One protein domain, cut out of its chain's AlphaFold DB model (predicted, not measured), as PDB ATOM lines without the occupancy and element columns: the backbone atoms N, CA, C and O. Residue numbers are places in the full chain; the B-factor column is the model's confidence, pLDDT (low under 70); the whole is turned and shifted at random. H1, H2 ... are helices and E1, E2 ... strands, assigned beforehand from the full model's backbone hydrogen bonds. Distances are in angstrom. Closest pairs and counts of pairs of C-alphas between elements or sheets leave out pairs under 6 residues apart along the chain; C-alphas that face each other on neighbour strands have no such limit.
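What this domain is: This is residues 130 to 217 of the 540 residues of the protein "Hypothetical protein" of Micromonas pusilla (UniProt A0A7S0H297). With little regular structure, this is a small antiparallel sheet of four short strands, in order E1, E3, E2, E4, with one helix, H1, over one face: two layers. The printed part has 88 residues, 27 in named elements (E1, H1, E2, E3, E4), mixed in class. It is compact, radius of gyration of the C-alphas 11.6 A, spanning 33 by 24 by 20 A.

How they stand to each other: Inner strands E3, residues 191 to 195, and E2, residues 172 to 175, form a hairpin; N 192 and O 174 are 2.8 A apart. Edge strand E4, residues 213 to 216, neighbours E2: N 175 to O 213, 2.8 A. Edge strand E1, residues 139 to 142, neighbours E3: N 141 to O 193, 2.8 A. H1, residues 152 to 161, is on the sheet at a height of 8.3 A, slantwise to the strands; its closest C-alpha pair with E3 is Cys 155 and Cys 191, 5.7 A. In H1 every O i to N i+4 pair is within hydrogen-bond range. E1, H1 and E2 make a split strand-helix-strand unit, two same-way strands with E3 between, its crossover right-handed.

Where its parts are: E1 begins at C-alpha 139 (123.701, -48.400, 65.654); E4 ends at C-alpha 216 (129.749, -36.012, 64.985). H1 measures 14.3 A, E3 13.4 A.

The domain as a whole: The printed part has no cut. Links E2 to E3 and E3 to E4 are long. No printed residue is under 70.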
ATOM      1  N   PRO A 130     133.913 -32.423  59.718       94.12
ATOM      2  CA  PRO A 130     134.067 -33.649  58.936       94.12
ATOM      3  C   PRO A 130     135.498 -34.215  58.980       94.12
ATOM      4  O   PRO A 130     136.452 -33.577  58.541       94.12
ATOM      5  N   GLN A 131     135.636 -35.467  59.416       93.06
ATOM      6  CA  GLN A 131     136.855 -36.266  59.294       93.06
ATOM      7  C   GLN A 131     136.808 -37.059  57.980       93.06
ATOM      8  O   GLN A 131     135.972 -37.948  57.812       93.06
ATOM      9  N   THR A 132     137.699 -36.742  57.039       95.19
ATOM     10  CA  THR A 132     137.967 -37.600  55.871       95.19
ATOM     11  C   THR A 132     138.709 -38.866  56.304       95.19
ATOM     12  O   THR A 132     139.314 -38.892  57.376       95.19
ATOM     13  N   HIS A 133     138.669 -39.915  55.478       93.44
ATOM     14  CA  HIS A 133     139.345 -41.191  55.751       93.44
ATOM     15  C   HIS A 133     138.892 -41.867  57.062       93.44
ATOM     16  O   HIS A 133     139.669 -42.536  57.748       93.44
ATOM     17  N   ALA A 134     137.613 -41.699  57.410       91.75
ATOM     18  CA  ALA A 134     137.024 -42.190  58.649       91.75
ATOM     19  C   ALA A 134     135.620 -42.757  58.410       91.75
ATOM     20  O   ALA A 134     134.772 -42.089  57.817       91.75
ATOM     21  N   GLU A 135     135.348 -43.953  58.941       94.12
ATOM     22  CA  GLU A 135     134.013 -44.564  58.967       94.12
ATOM     23  C   GLU A 135     133.540 -44.696  60.416       94.12
ATOM     24  O   GLU A 135     133.868 -45.664  61.098       94.12
ATOM     25  N   PHE A 136     132.765 -43.736  60.923       93.12
ATOM     26  CA  PHE A 136     132.253 -43.836  62.290       93.12
ATOM     27  C   PHE A 136     131.262 -45.003  62.412       93.12
ATOM     28  O   PHE A 136     130.373 -45.190  61.578       93.12
ATOM     29  N   GLY A 137     131.426 -45.808  63.462       88.12
ATOM     30  CA  GLY A 137     130.541 -46.917  63.806       88.12
ATOM     31  C   GLY A 137     129.215 -46.451  64.416       88.12
ATOM     32  O   GLY A 137     128.828 -45.286  64.304       88.12
ATOM     33  N   GLY A 138     128.533 -47.369  65.099       87.06
ATOM     34  CA  GLY A 138     127.286 -47.092  65.812       87.06
ATOM     35  C   GLY A 138     126.048 -47.751  65.205       87.06
ATOM     36  O   GLY A 138     126.060 -48.229  64.069       87.06
ATOM     37  N   ASP A 139     124.975 -47.767  65.991       89.50
ATOM     38  CA  ASP A 139     123.701 -48.400  65.654       89.50
ATOM     39  C   ASP A 139     122.941 -47.566  64.601       89.50
ATOM     40  O   ASP A 139     122.909 -46.334  64.658       89.50
ATOM     41  N   VAL A 140     122.360 -48.215  63.588       94.44
ATOM     42  CA  VAL A 140     121.889 -47.537  62.361       94.44
ATOM     43  C   VAL A 140     120.525 -46.857  62.546       94.44
ATOM     44  O   VAL A 140     119.517 -47.512  62.800       94.44
ATOM     45  N   VAL A 141     120.480 -45.541  62.312       96.06
ATOM     46  CA  VAL A 141     119.271 -44.691  62.322       96.06
ATOM     47  C   VAL A 141     118.679 -44.519  60.913       96.06
ATOM     48  O   VAL A 141     117.454 -44.459  60.769       96.06
ATOM     49  N   LYS A 142     119.520 -44.460  59.867       96.44
ATOM     50  CA  LYS A 142     119.133 -44.547  58.440       96.44
ATOM     51  C   LYS A 142     120.209 -45.292  57.640       96.44
ATOM     52  O   LYS A 142     121.401 -45.087  57.861       96.44
ATOM     53  N   TRP A 143     119.769 -46.126  56.698       95.50
ATOM     54  CA  TRP A 143     120.619 -46.969  55.851       95.50
ATOM     55  C   TRP A 143     121.154 -46.197  54.638       95.50
ATOM     56  O   TRP A 143     120.378 -45.734  53.800       95.50
ATOM     57  N   GLY A 144     122.480 -46.078  54.527       93.50
ATOM     58  CA  GLY A 144     123.124 -45.241  53.509       93.50
ATOM     59  C   GLY A 144     122.996 -45.748  52.073       93.50
ATOM     60  O   GLY A 144     123.098 -44.950  51.149       93.50
ATOM     61  N   GLN A 145     122.694 -47.035  51.854       92.31
ATOM     62  CA  GLN A 145     122.451 -47.571  50.506       92.31
ATOM     63  C   GLN A 145     121.228 -46.945  49.820       92.31
ATOM     64  O   GLN A 145     121.153 -46.933  48.594       92.31
ATOM     65  N   THR A 146     120.251 -46.466  50.598       94.19
ATOM     66  CA  THR A 146     118.996 -45.890  50.087       94.19
ATOM     67  C   THR A 146     118.785 -44.435  50.496       94.19
ATOM     68  O   THR A 146     118.010 -43.734  49.848       94.19
ATOM     69  N   PHE A 147     119.481 -43.954  51.530       97.12
ATOM     70  CA  PHE A 147     119.484 -42.546  51.914       97.12
ATOM     71  C   PHE A 147     120.666 -41.818  51.259       97.12
ATOM     72  O   PHE A 147     121.784 -41.825  51.774       97.12
ATOM     73  N   LEU A 148     120.414 -41.223  50.088       98.00
ATOM     74  CA  LEU A 148     121.409 -40.491  49.299       98.00
ATOM     75  C   LEU A 148     121.212 -38.976  49.440       98.00
ATOM     76  O   LEU A 148     120.080 -38.495  49.376       98.00
ATOM     77  N   VAL A 149     122.305 -38.222  49.591       97.81
ATOM     78  CA  VAL A 149     122.301 -36.749  49.719       97.81
ATOM     79  C   VAL A 149     123.473 -36.135  48.948       97.81
ATOM     80  O   VAL A 149     124.496 -36.780  48.768       97.81
ATOM     81  N   ASP A 150     123.364 -34.893  48.479       97.25
ATOM     82  CA  ASP A 150     124.349 -34.352  47.526       97.25
ATOM     83  C   ASP A 150     125.723 -33.979  48.110       97.25
ATOM     84  O   ASP A 150     126.682 -33.863  47.346       97.25
ATOM     85  N   THR A 151     125.837 -33.765  49.428       97.94
ATOM     86  CA  THR A 151     127.071 -33.292  50.083       97.94
ATOM     87  C   THR A 151     127.238 -33.853  51.505       97.94
ATOM     88  O   THR A 151     126.242 -34.213  52.142       97.94
ATOM     89  N   PRO A 152     128.462 -33.842  52.080       97.56
ATOM     90  CA  PRO A 152     128.667 -34.166  53.495       97.56
ATOM     91  C   PRO A 152     127.843 -33.263  54.430       97.56
ATOM     92  O   PRO A 152     127.303 -33.738  55.426       97.56
ATOM     93  N   ARG A 153     127.670 -31.978  54.079       97.94
ATOM     94  CA  ARG A 153     126.840 -31.031  54.842       97.94
ATOM     95  C   ARG A 153     125.359 -31.424  54.826       97.94
ATOM     96  O   ARG A 153     124.726 -31.424  55.873       97.94
ATOM     97  N   ALA A 154     124.826 -31.870  53.688       98.06
ATOM     98  CA  ALA A 154     123.463 -32.397  53.628       98.06
ATOM     99  C   ALA A 154     123.290 -33.687  54.462       98.06
ATOM    100  O   ALA A 154     122.211 -33.921  55.004       98.06
ATOM    101  N   CYS A 155     124.347 -34.495  54.619       98.31
ATOM    102  CA  CYS A 155     124.331 -35.668  55.501       98.31
ATOM    103  C   CYS A 155     124.332 -35.277  56.990       98.31
ATOM    104  O   CYS A 155     123.538 -35.804  57.773       98.31
ATOM    105  N   HIS A 156     125.150 -34.287  57.361       98.06
ATOM    106  CA  HIS A 156     125.105 -33.634  58.669       98.06
ATOM    107  C   HIS A 156     123.702 -33.081  58.976       98.06
ATOM    108  O   HIS A 156     123.100 -33.437  59.985       98.06
ATOM    109  N   ASP A 157     123.124 -32.272  58.089       97.69
ATOM    110  CA  ASP A 157     121.842 -31.606  58.352       97.69
ATOM    111  C   ASP A 157     120.658 -32.587  58.388       97.69
ATOM    112  O   ASP A 157     119.703 -32.387  59.143       97.69
ATOM    113  N   ALA A 158     120.751 -33.709  57.665       97.75
ATOM    114  CA  ALA A 158     119.847 -34.839  57.846       97.75
ATOM    115  C   ALA A 158     120.009 -35.510  59.224       97.75
ATOM    116  O   ALA A 158     119.009 -35.845  59.857       97.75
ATOM    117  N   CYS A 159     121.237 -35.679  59.725       97.81
ATOM    118  CA  CYS A 159     121.479 -36.181  61.079       97.81
ATOM    119  C   CYS A 159     120.896 -35.242  62.150       97.81
ATOM    120  O   CYS A 159     120.177 -35.721  63.027       97.81
ATOM    121  N   VAL A 160     121.066 -33.917  62.020       96.69
ATOM    122  CA  VAL A 160     120.412 -32.923  62.899       96.69
ATOM    123  C   VAL A 160     118.885 -33.064  62.843       96.69
ATOM    124  O   VAL A 160     118.231 -33.158  63.880       96.69
ATOM    125  N   ALA A 161     118.295 -33.178  61.648       96.75
ATOM    126  CA  ALA A 161     116.850 -33.374  61.481       96.75
ATOM    127  C   ALA A 161     116.315 -34.703  62.072       96.75
ATOM    128  O   ALA A 161     115.101 -34.850  62.261       96.75
ATOM    129  N   HIS A 162     117.207 -35.651  62.383       96.44
ATOM    130  CA  HIS A 162     116.915 -36.967  62.951       96.44
ATOM    131  C   HIS A 162     117.487 -37.187  64.370       96.44
ATOM    132  O   HIS A 162     117.387 -38.304  64.880       96.44
ATOM    133  N   ILE A 163     118.019 -36.163  65.056       94.19
ATOM    134  CA  ILE A 163     118.578 -36.300  66.422       94.19
ATOM    135  C   ILE A 163     117.545 -36.755  67.468       94.19
ATOM    136  O   ILE A 163     117.886 -37.454  68.419       94.19
ATOM    137  N   ASN A 164     116.270 -36.420  67.244       92.19
ATOM    138  CA  ASN A 164     115.130 -36.741  68.111       92.19
ATOM    139  C   ASN A 164     114.192 -37.829  67.532       92.19
ATOM    140  O   ASN A 164     113.059 -37.974  67.999       92.19
ATOM    141  N   ASP A 165     114.610 -38.574  66.499       92.19
ATOM    142  CA  ASP A 165     113.831 -39.723  66.006       92.19
ATOM    143  C   ASP A 165     113.755 -40.837  67.075       92.19
ATOM    144  O   ASP A 165     114.650 -41.002  67.904       92.19
ATOM    145  N   LYS A 166     112.671 -41.624  67.047       85.69
ATOM    146  CA  LYS A 166     112.452 -42.781  67.932       85.69
ATOM    147  C   LYS A 166     112.353 -44.074  67.107       85.69
ATOM    148  O   LYS A 166     111.803 -44.024  66.006       85.69
ATOM    149  N   PRO A 167     112.839 -45.226  67.611       85.69
ATOM    150  CA  PRO A 167     113.419 -45.437  68.944       85.69
ATOM    151  C   PRO A 167     114.850 -44.897  69.109       85.69
ATOM    152  O   PRO A 167     115.307 -44.779  70.238       85.69
ATOM    153  N   LEU A 168     115.533 -44.558  68.011       84.94
ATOM    154  CA  LEU A 168     116.950 -44.198  67.985       84.94
ATOM    155  C   LEU A 168     117.161 -42.928  67.142       84.94
ATOM    156  O   LEU A 168     116.760 -42.898  65.976       84.94
ATOM    157  N   GLY A 169     117.791 -41.903  67.721       94.12
ATOM    158  CA  GLY A 169     118.055 -40.611  67.072       94.12
ATOM    159  C   GLY A 169     119.531 -40.411  66.710       94.12
ATOM    160  O   GLY A 169     120.414 -40.847  67.446       94.12
ATOM    161  N   CYS A 170     119.816 -39.761  65.582       97.06
ATOM    162  CA  CYS A 170     121.179 -39.627  65.047       97.06
ATOM    163  C   CYS A 170     122.085 -38.743  65.920       97.06
ATOM    164  O   CYS A 170     121.654 -37.690  66.378       97.06
ATOM    165  N   ASN A 171     123.347 -39.131  66.117       94.62
ATOM    166  CA  ASN A 171     124.378 -38.236  66.671       94.62
ATOM    167  C   ASN A 171     125.768 -38.382  66.019       94.62
ATOM    168  O   ASN A 171     126.664 -37.605  66.335       94.62
ATOM    169  N   VAL A 172     125.934 -39.316  65.080       96.69
ATOM    170  CA  VAL A 172     127.099 -39.426  64.191       96.69
ATOM    171  C   VAL A 172     126.634 -39.788  62.779       96.69
ATOM    172  O   VAL A 172     125.633 -40.488  62.599       96.69
ATOM    173  N   TRP A 173     127.352 -39.319  61.766       98.00
ATOM    174  CA  TRP A 173     127.009 -39.526  60.358       98.00
ATOM    175  C   TRP A 173     128.228 -39.950  59.537       98.00
ATOM    176  O   TRP A 173     129.361 -39.622  59.883       98.00
ATOM    177  N   VAL A 174     127.985 -40.682  58.447       97.94
ATOM    178  CA  VAL A 174     129.017 -41.169  57.517       97.94
ATOM    179  C   VAL A 174     128.540 -40.965  56.081       97.94
ATOM    180  O   VAL A 174     127.433 -41.366  55.734       97.94
ATOM    181  N   TYR A 175     129.373 -40.357  55.242       98.56
ATOM    182  CA  TYR A 175     129.061 -39.949  53.875       98.56
ATOM    183  C   TYR A 175     130.073 -40.503  52.862       98.56
ATOM    184  O   TYR A 175     131.277 -40.479  53.128       98.56
ATOM    185  N   CYS A 176     129.607 -40.950  51.689       98.12
ATOM    186  CA  CYS A 176     130.471 -41.403  50.592       98.12
ATOM    187  C   CYS A 176     130.711 -40.310  49.523       98.12
ATOM    188  O   CYS A 176     129.825 -40.072  48.693       98.12
ATOM    189  N   PRO A 177     131.904 -39.680  49.472       97.19
ATOM    190  CA  PRO A 177     132.237 -38.635  48.498       97.19
ATOM    191  C   PRO A 177     132.727 -39.161  47.139       97.19
ATOM    192  O   PRO A 177     132.940 -38.365  46.226       97.19
ATOM    193  N   HIS A 178     132.955 -40.468  46.992       96.94
ATOM    194  CA  HIS A 178     133.581 -41.030  45.793       96.94
ATOM    195  C   HIS A 178     132.557 -41.395  44.705       96.94
ATOM    196  O   HIS A 178     131.619 -42.136  45.007       96.94
ATOM    197  N   PRO A 179     132.740 -40.960  43.438       95.62
ATOM    198  CA  PRO A 179     131.833 -41.281  42.328       95.62
ATOM    199  C   PRO A 179     131.661 -42.780  42.046       95.62
ATOM    200  O   PRO A 179     130.599 -43.201  41.595       95.62
ATOM    201  N   ASP A 180     132.691 -43.575  42.329       95.12
ATOM    202  CA  ASP A 180     132.740 -45.034  42.191       95.12
ATOM    203  C   ASP A 180     132.336 -45.789  43.478       95.12
ATOM    204  O   ASP A 180     132.428 -47.014  43.538       95.12
ATOM    205  N   GLY A 181     131.848 -45.072  44.497       95.44
ATOM    206  CA  GLY A 181     131.377 -45.645  45.757       95.44
ATOM    207  C   GLY A 181     132.479 -45.919  46.784       95.44
ATOM    208  O   GLY A 181     133.667 -45.694  46.554       95.44
ATOM    209  N   CYS A 182     132.076 -46.405  47.958       94.50
ATOM    210  CA  CYS A 182     132.950 -46.551  49.131       94.50
ATOM    211  C   CYS A 182     133.222 -48.022  49.510       94.50
ATOM    212  O   CYS A 182     133.448 -48.347  50.671       94.50
ATOM    213  N   GLY A 183     133.227 -48.913  48.509       88.62
ATOM    214  CA  GLY A 183     133.355 -50.367  48.685       88.62
ATOM    215  C   GLY A 183     132.040 -51.030  49.114       88.62
ATOM    216  O   GLY A 183     131.054 -50.341  49.341       88.62
ATOM    217  N   ASN A 184     132.003 -52.367  49.210       85.25
ATOM    218  CA  ASN A 184     130.860 -53.147  49.732       85.25
ATOM    219  C   ASN A 184     129.472 -52.732  49.176       85.25
ATOM    220  O   ASN A 184     128.508 -52.580  49.934       85.25
ATOM    221  N   ASP A 185     129.401 -52.507  47.859       87.31
ATOM    222  CA  ASP A 185     128.223 -52.035  47.109       87.31
ATOM    223  C   ASP A 185     127.608 -50.710  47.620       87.31
ATOM    224  O   ASP A 185     126.431 -50.422  47.403       87.31
ATOM    225  N   GLN A 186     128.403 -49.880  48.306       93.19
ATOM    226  CA  GLN A 186     127.981 -48.595  48.866       93.19
ATOM    227  C   GLN A 186     128.081 -47.487  47.810       93.19
ATOM    228  O   GLN A 186     129.196 -47.160  47.387       93.19
ATOM    229  N   PRO A 187     126.955 -46.893  47.373       96.62
ATOM    230  CA  PRO A 187     126.959 -45.938  46.275       96.62
ATOM    231  C   PRO A 187     127.611 -44.604  46.660       96.62
ATOM    232  O   PRO A 187     127.621 -44.190  47.821       96.62
ATOM    233  N   HIS A 188     128.082 -43.878  45.647       97.31
ATOM    234  CA  HIS A 188     128.314 -42.437  45.748       97.31
ATOM    235  C   HIS A 188     127.090 -41.748  46.378       97.31
ATOM    236  O   HIS A 188     125.957 -42.142  46.095       97.31
ATOM    237  N   LYS A 189     127.309 -40.718  47.206       98.00
ATOM    238  CA  LYS A 189     126.266 -39.975  47.941       98.00
ATOM    239  C   LYS A 189     125.562 -40.741  49.067       98.00
ATOM    240  O   LYS A 189     124.695 -40.157  49.718       98.00
ATOM    241  N   ALA A 190     125.939 -41.994  49.346       98.25
ATOM    242  CA  ALA A 190     125.437 -42.740  50.502       98.25
ATOM    243  C   ALA A 190     125.645 -41.955  51.802       98.25
ATOM    244  O   ALA A 190     126.775 -41.586  52.122       98.25
ATOM    245  N   CYS A 191     124.564 -41.731  52.550       98.38
ATOM    246  CA  CYS A 191     124.570 -41.067  53.848       98.38
ATOM    247  C   CYS A 191     123.998 -41.997  54.918       98.38
ATOM    248  O   CYS A 191     122.800 -42.274  54.978       98.38
ATOM    249  N   TRP A 192     124.867 -42.485  55.792       98.00
ATOM    250  CA  TRP A 192     124.480 -43.259  56.959       98.00
ATOM    251  C   TRP A 192     124.256 -42.332  58.142       98.00
ATOM    252  O   TRP A 192     125.160 -41.601  58.546       98.00
ATOM    253  N   LEU A 193     123.072 -42.425  58.740       98.25
ATOM    254  CA  LEU A 193     122.781 -41.805  60.028       98.25
ATOM    255  C   LEU A 193     122.917 -42.886  61.102       98.25
ATOM    256  O   LEU A 193     122.298 -43.945  60.964       98.25
ATOM    257  N   LYS A 194     123.720 -42.652  62.144       96.69
ATOM    258  CA  LYS A 194     124.041 -43.642  63.186       96.69
ATOM    259  C   LYS A 194     123.936 -43.026  64.598       96.69
ATOM    260  O   LYS A 194     123.935 -41.801  64.768       96.69
ATOM    261  N   ARG A 195     123.843 -43.884  65.617       91.12
ATOM    262  CA  ARG A 195     123.961 -43.547  67.044       91.12
ATOM    263  C   ARG A 195     125.230 -44.164  67.623       91.12
ATOM    264  O   ARG A 195     125.438 -45.365  67.490       91.12
ATOM    265  N   GLN A 196     126.020 -43.379  68.344       86.25
ATOM    266  CA  GLN A 196     126.966 -43.890  69.340       86.25
ATOM    267  C   GLN A 196     126.573 -43.388  70.734       86.25
ATOM    268  O   GLN A 196     125.908 -42.356  70.862       86.25
ATOM    269  N   SER A 197     126.970 -44.108  71.784       75.88
ATOM    270  CA  SER A 197     126.738 -43.675  73.168       75.88
ATOM    271  C   SER A 197     127.541 -42.419  73.524       75.88
ATOM    272  O   SER A 197     127.038 -41.619  74.308       75.88
ATOM    273  N   ARG A 198     128.720 -42.239  72.903       70.94
ATOM    274  CA  ARG A 198     129.680 -41.136  73.105       70.94
ATOM    275  C   ARG A 198     130.053 -40.442  71.784       70.94
ATOM    276  O   ARG A 198     131.070 -40.785  71.179       70.94
ATOM    277  N   PRO A 199     129.204 -39.540  71.253       82.38
ATOM    278  CA  PRO A 199     129.500 -38.783  70.031       82.38
ATOM    279  C   PRO A 199     130.736 -37.876  70.158       82.38
ATOM    280  O   PRO A 199     131.408 -37.635  69.158       82.38
ATOM    281  N   GLU A 200     131.047 -37.389  71.354       76.62
ATOM    282  CA  GLU A 200     132.187 -36.517  71.672       76.62
ATOM    283  C   GLU A 200     133.558 -37.159  71.391       76.62
ATOM    284  O   GLU A 200     134.524 -36.460  71.083       76.62
ATOM    285  N   ASN A 201     133.632 -38.492  71.398       71.81
ATOM    286  CA  ASN A 201     134.827 -39.247  71.031       71.81
ATOM    287  C   ASN A 201     134.438 -40.459  70.152       71.81
ATOM    288  O   ASN A 201     134.323 -41.593  70.630       71.81
ATOM    289  N   PRO A 202     134.160 -40.226  68.852       80.75
ATOM    290  CA  PRO A 202     133.480 -41.200  68.012       80.75
ATOM    291  C   PRO A 202     134.416 -42.330  67.566       80.75
ATOM    292  O   PRO A 202     135.512 -42.113  67.031       80.75
ATOM    293  N   THR A 203     133.941 -43.562  67.735       76.56
ATOM    294  CA  THR A 203     134.638 -44.801  67.366       76.56
ATOM    295  C   THR A 203     134.390 -45.192  65.906       76.56
ATOM    296  O   THR A 203     133.347 -44.866  65.332       76.56
ATOM    297  N   GLY A 204     135.340 -45.908  65.300       80.31
ATOM    298  CA  GLY A 204     135.257 -46.430  63.930       80.31
ATOM    299  C   GLY A 204     136.625 -46.480  63.227       80.31
ATOM    300  O   GLY A 204     137.559 -45.831  63.709       80.31
ATOM    301  N   PRO A 205     136.777 -47.236  62.121       77.88
ATOM    302  CA  PRO A 205     138.023 -47.288  61.355       77.88
ATOM    303  C   PRO A 205     138.477 -45.911  60.856       77.88
ATOM    304  O   PRO A 205     137.682 -45.144  60.305       77.88
ATOM    305  N   ARG A 206     139.773 -45.625  61.014       83.88
ATOM    306  CA  ARG A 206     140.465 -44.422  60.529       83.88
ATOM    307  C   ARG A 206     141.794 -44.839  59.904       83.88
ATOM    308  O   ARG A 206     142.711 -45.221  60.624       83.88
ATOM    309  N   ASP A 207     141.896 -44.783  58.581       80.25
ATOM    310  CA  ASP A 207     143.097 -45.180  57.842       80.25
ATOM    311  C   ASP A 207     143.100 -44.567  56.431       80.25
ATOM    312  O   ASP A 207     142.056 -44.211  55.896       80.25
ATOM    313  N   LYS A 208     144.274 -44.452  55.798       82.62
ATOM    314  CA  LYS A 208     144.436 -43.744  54.511       82.62
ATOM    315  C   LYS A 208     143.758 -44.421  53.307       82.62
ATOM    316  O   LYS A 208     143.672 -43.797  52.252       82.62
ATOM    317  N   LEU A 209     143.325 -45.678  53.429       86.00
ATOM    318  CA  LEU A 209     142.594 -46.413  52.389       86.00
ATOM    319  C   LEU A 209     141.075 -46.312  52.587       86.00
ATOM    320  O   LEU A 209     140.318 -46.535  51.640       86.00
ATOM    321  N   ASN A 210     140.625 -45.942  53.790       87.56
ATOM    322  CA  ASN A 210     139.231 -45.659  54.082       87.56
ATOM    323  C   ASN A 210     138.708 -44.535  53.172       87.56
ATOM    324  O   ASN A 210     139.322 -43.476  53.022       87.56
ATOM    325  N   ARG A 211     137.558 -44.794  52.549       95.00
ATOM    326  CA  ARG A 211     136.923 -43.946  51.531       95.00
ATOM    327  C   ARG A 211     135.807 -43.061  52.090       95.00
ATOM    328  O   ARG A 211     135.243 -42.245  51.368       95.00
ATOM    329  N   TRP A 212     135.453 -43.239  53.356       97.12
ATOM    330  CA  TRP A 212     134.361 -42.516  53.988       97.12
ATOM    331  C   TRP A 212     134.802 -41.164  54.556       97.12
ATOM    332  O   TRP A 212     135.949 -40.974  54.970       97.12
ATOM    333  N   THR A 213     133.847 -40.238  54.623       97.62
ATOM    334  CA  THR A 213     133.946 -39.003  55.405       97.62
ATOM    335  C   THR A 213     132.887 -39.050  56.496       97.62
ATOM    336  O   THR A 213     131.708 -39.197  56.184       97.62
ATOM    337  N   SER A 214     133.274 -38.910  57.761       97.56
ATOM    338  CA  SER A 214     132.355 -38.973  58.905       97.56
ATOM    339  C   SER A 214     132.330 -37.679  59.708       97.56
ATOM    340  O   SER A 214     133.270 -36.892  59.650       97.56
ATOM    341  N   GLY A 215     131.289 -37.475  60.510       95.75
ATOM    342  CA  GLY A 215     131.226 -36.378  61.474       95.75
ATOM    343  C   GLY A 215     130.360 -36.710  62.686       95.75
ATOM    344  O   GLY A 215     129.627 -37.703  62.701       95.75
ATOM    345  N   SER A 216     130.473 -35.876  63.718       94.06
ATOM    346  CA  SER A 216     129.749 -36.012  64.985       94.06
ATOM    347  C   SER A 216     128.859 -34.801  65.251       94.06
ATOM    348  O   SER A 216     129.085 -33.740  64.683       94.06
ATOM    349  N   MET A 217     127.848 -34.981  66.104       92.50
ATOM    350  CA  MET A 217     126.943 -33.929  66.588       92.50
ATOM    351  C   MET A 217     127.272 -33.422  67.990       92.50
ATOM    352  O   MET A 217     126.479 -32.686  68.569       92.50
TER     353      MET A 217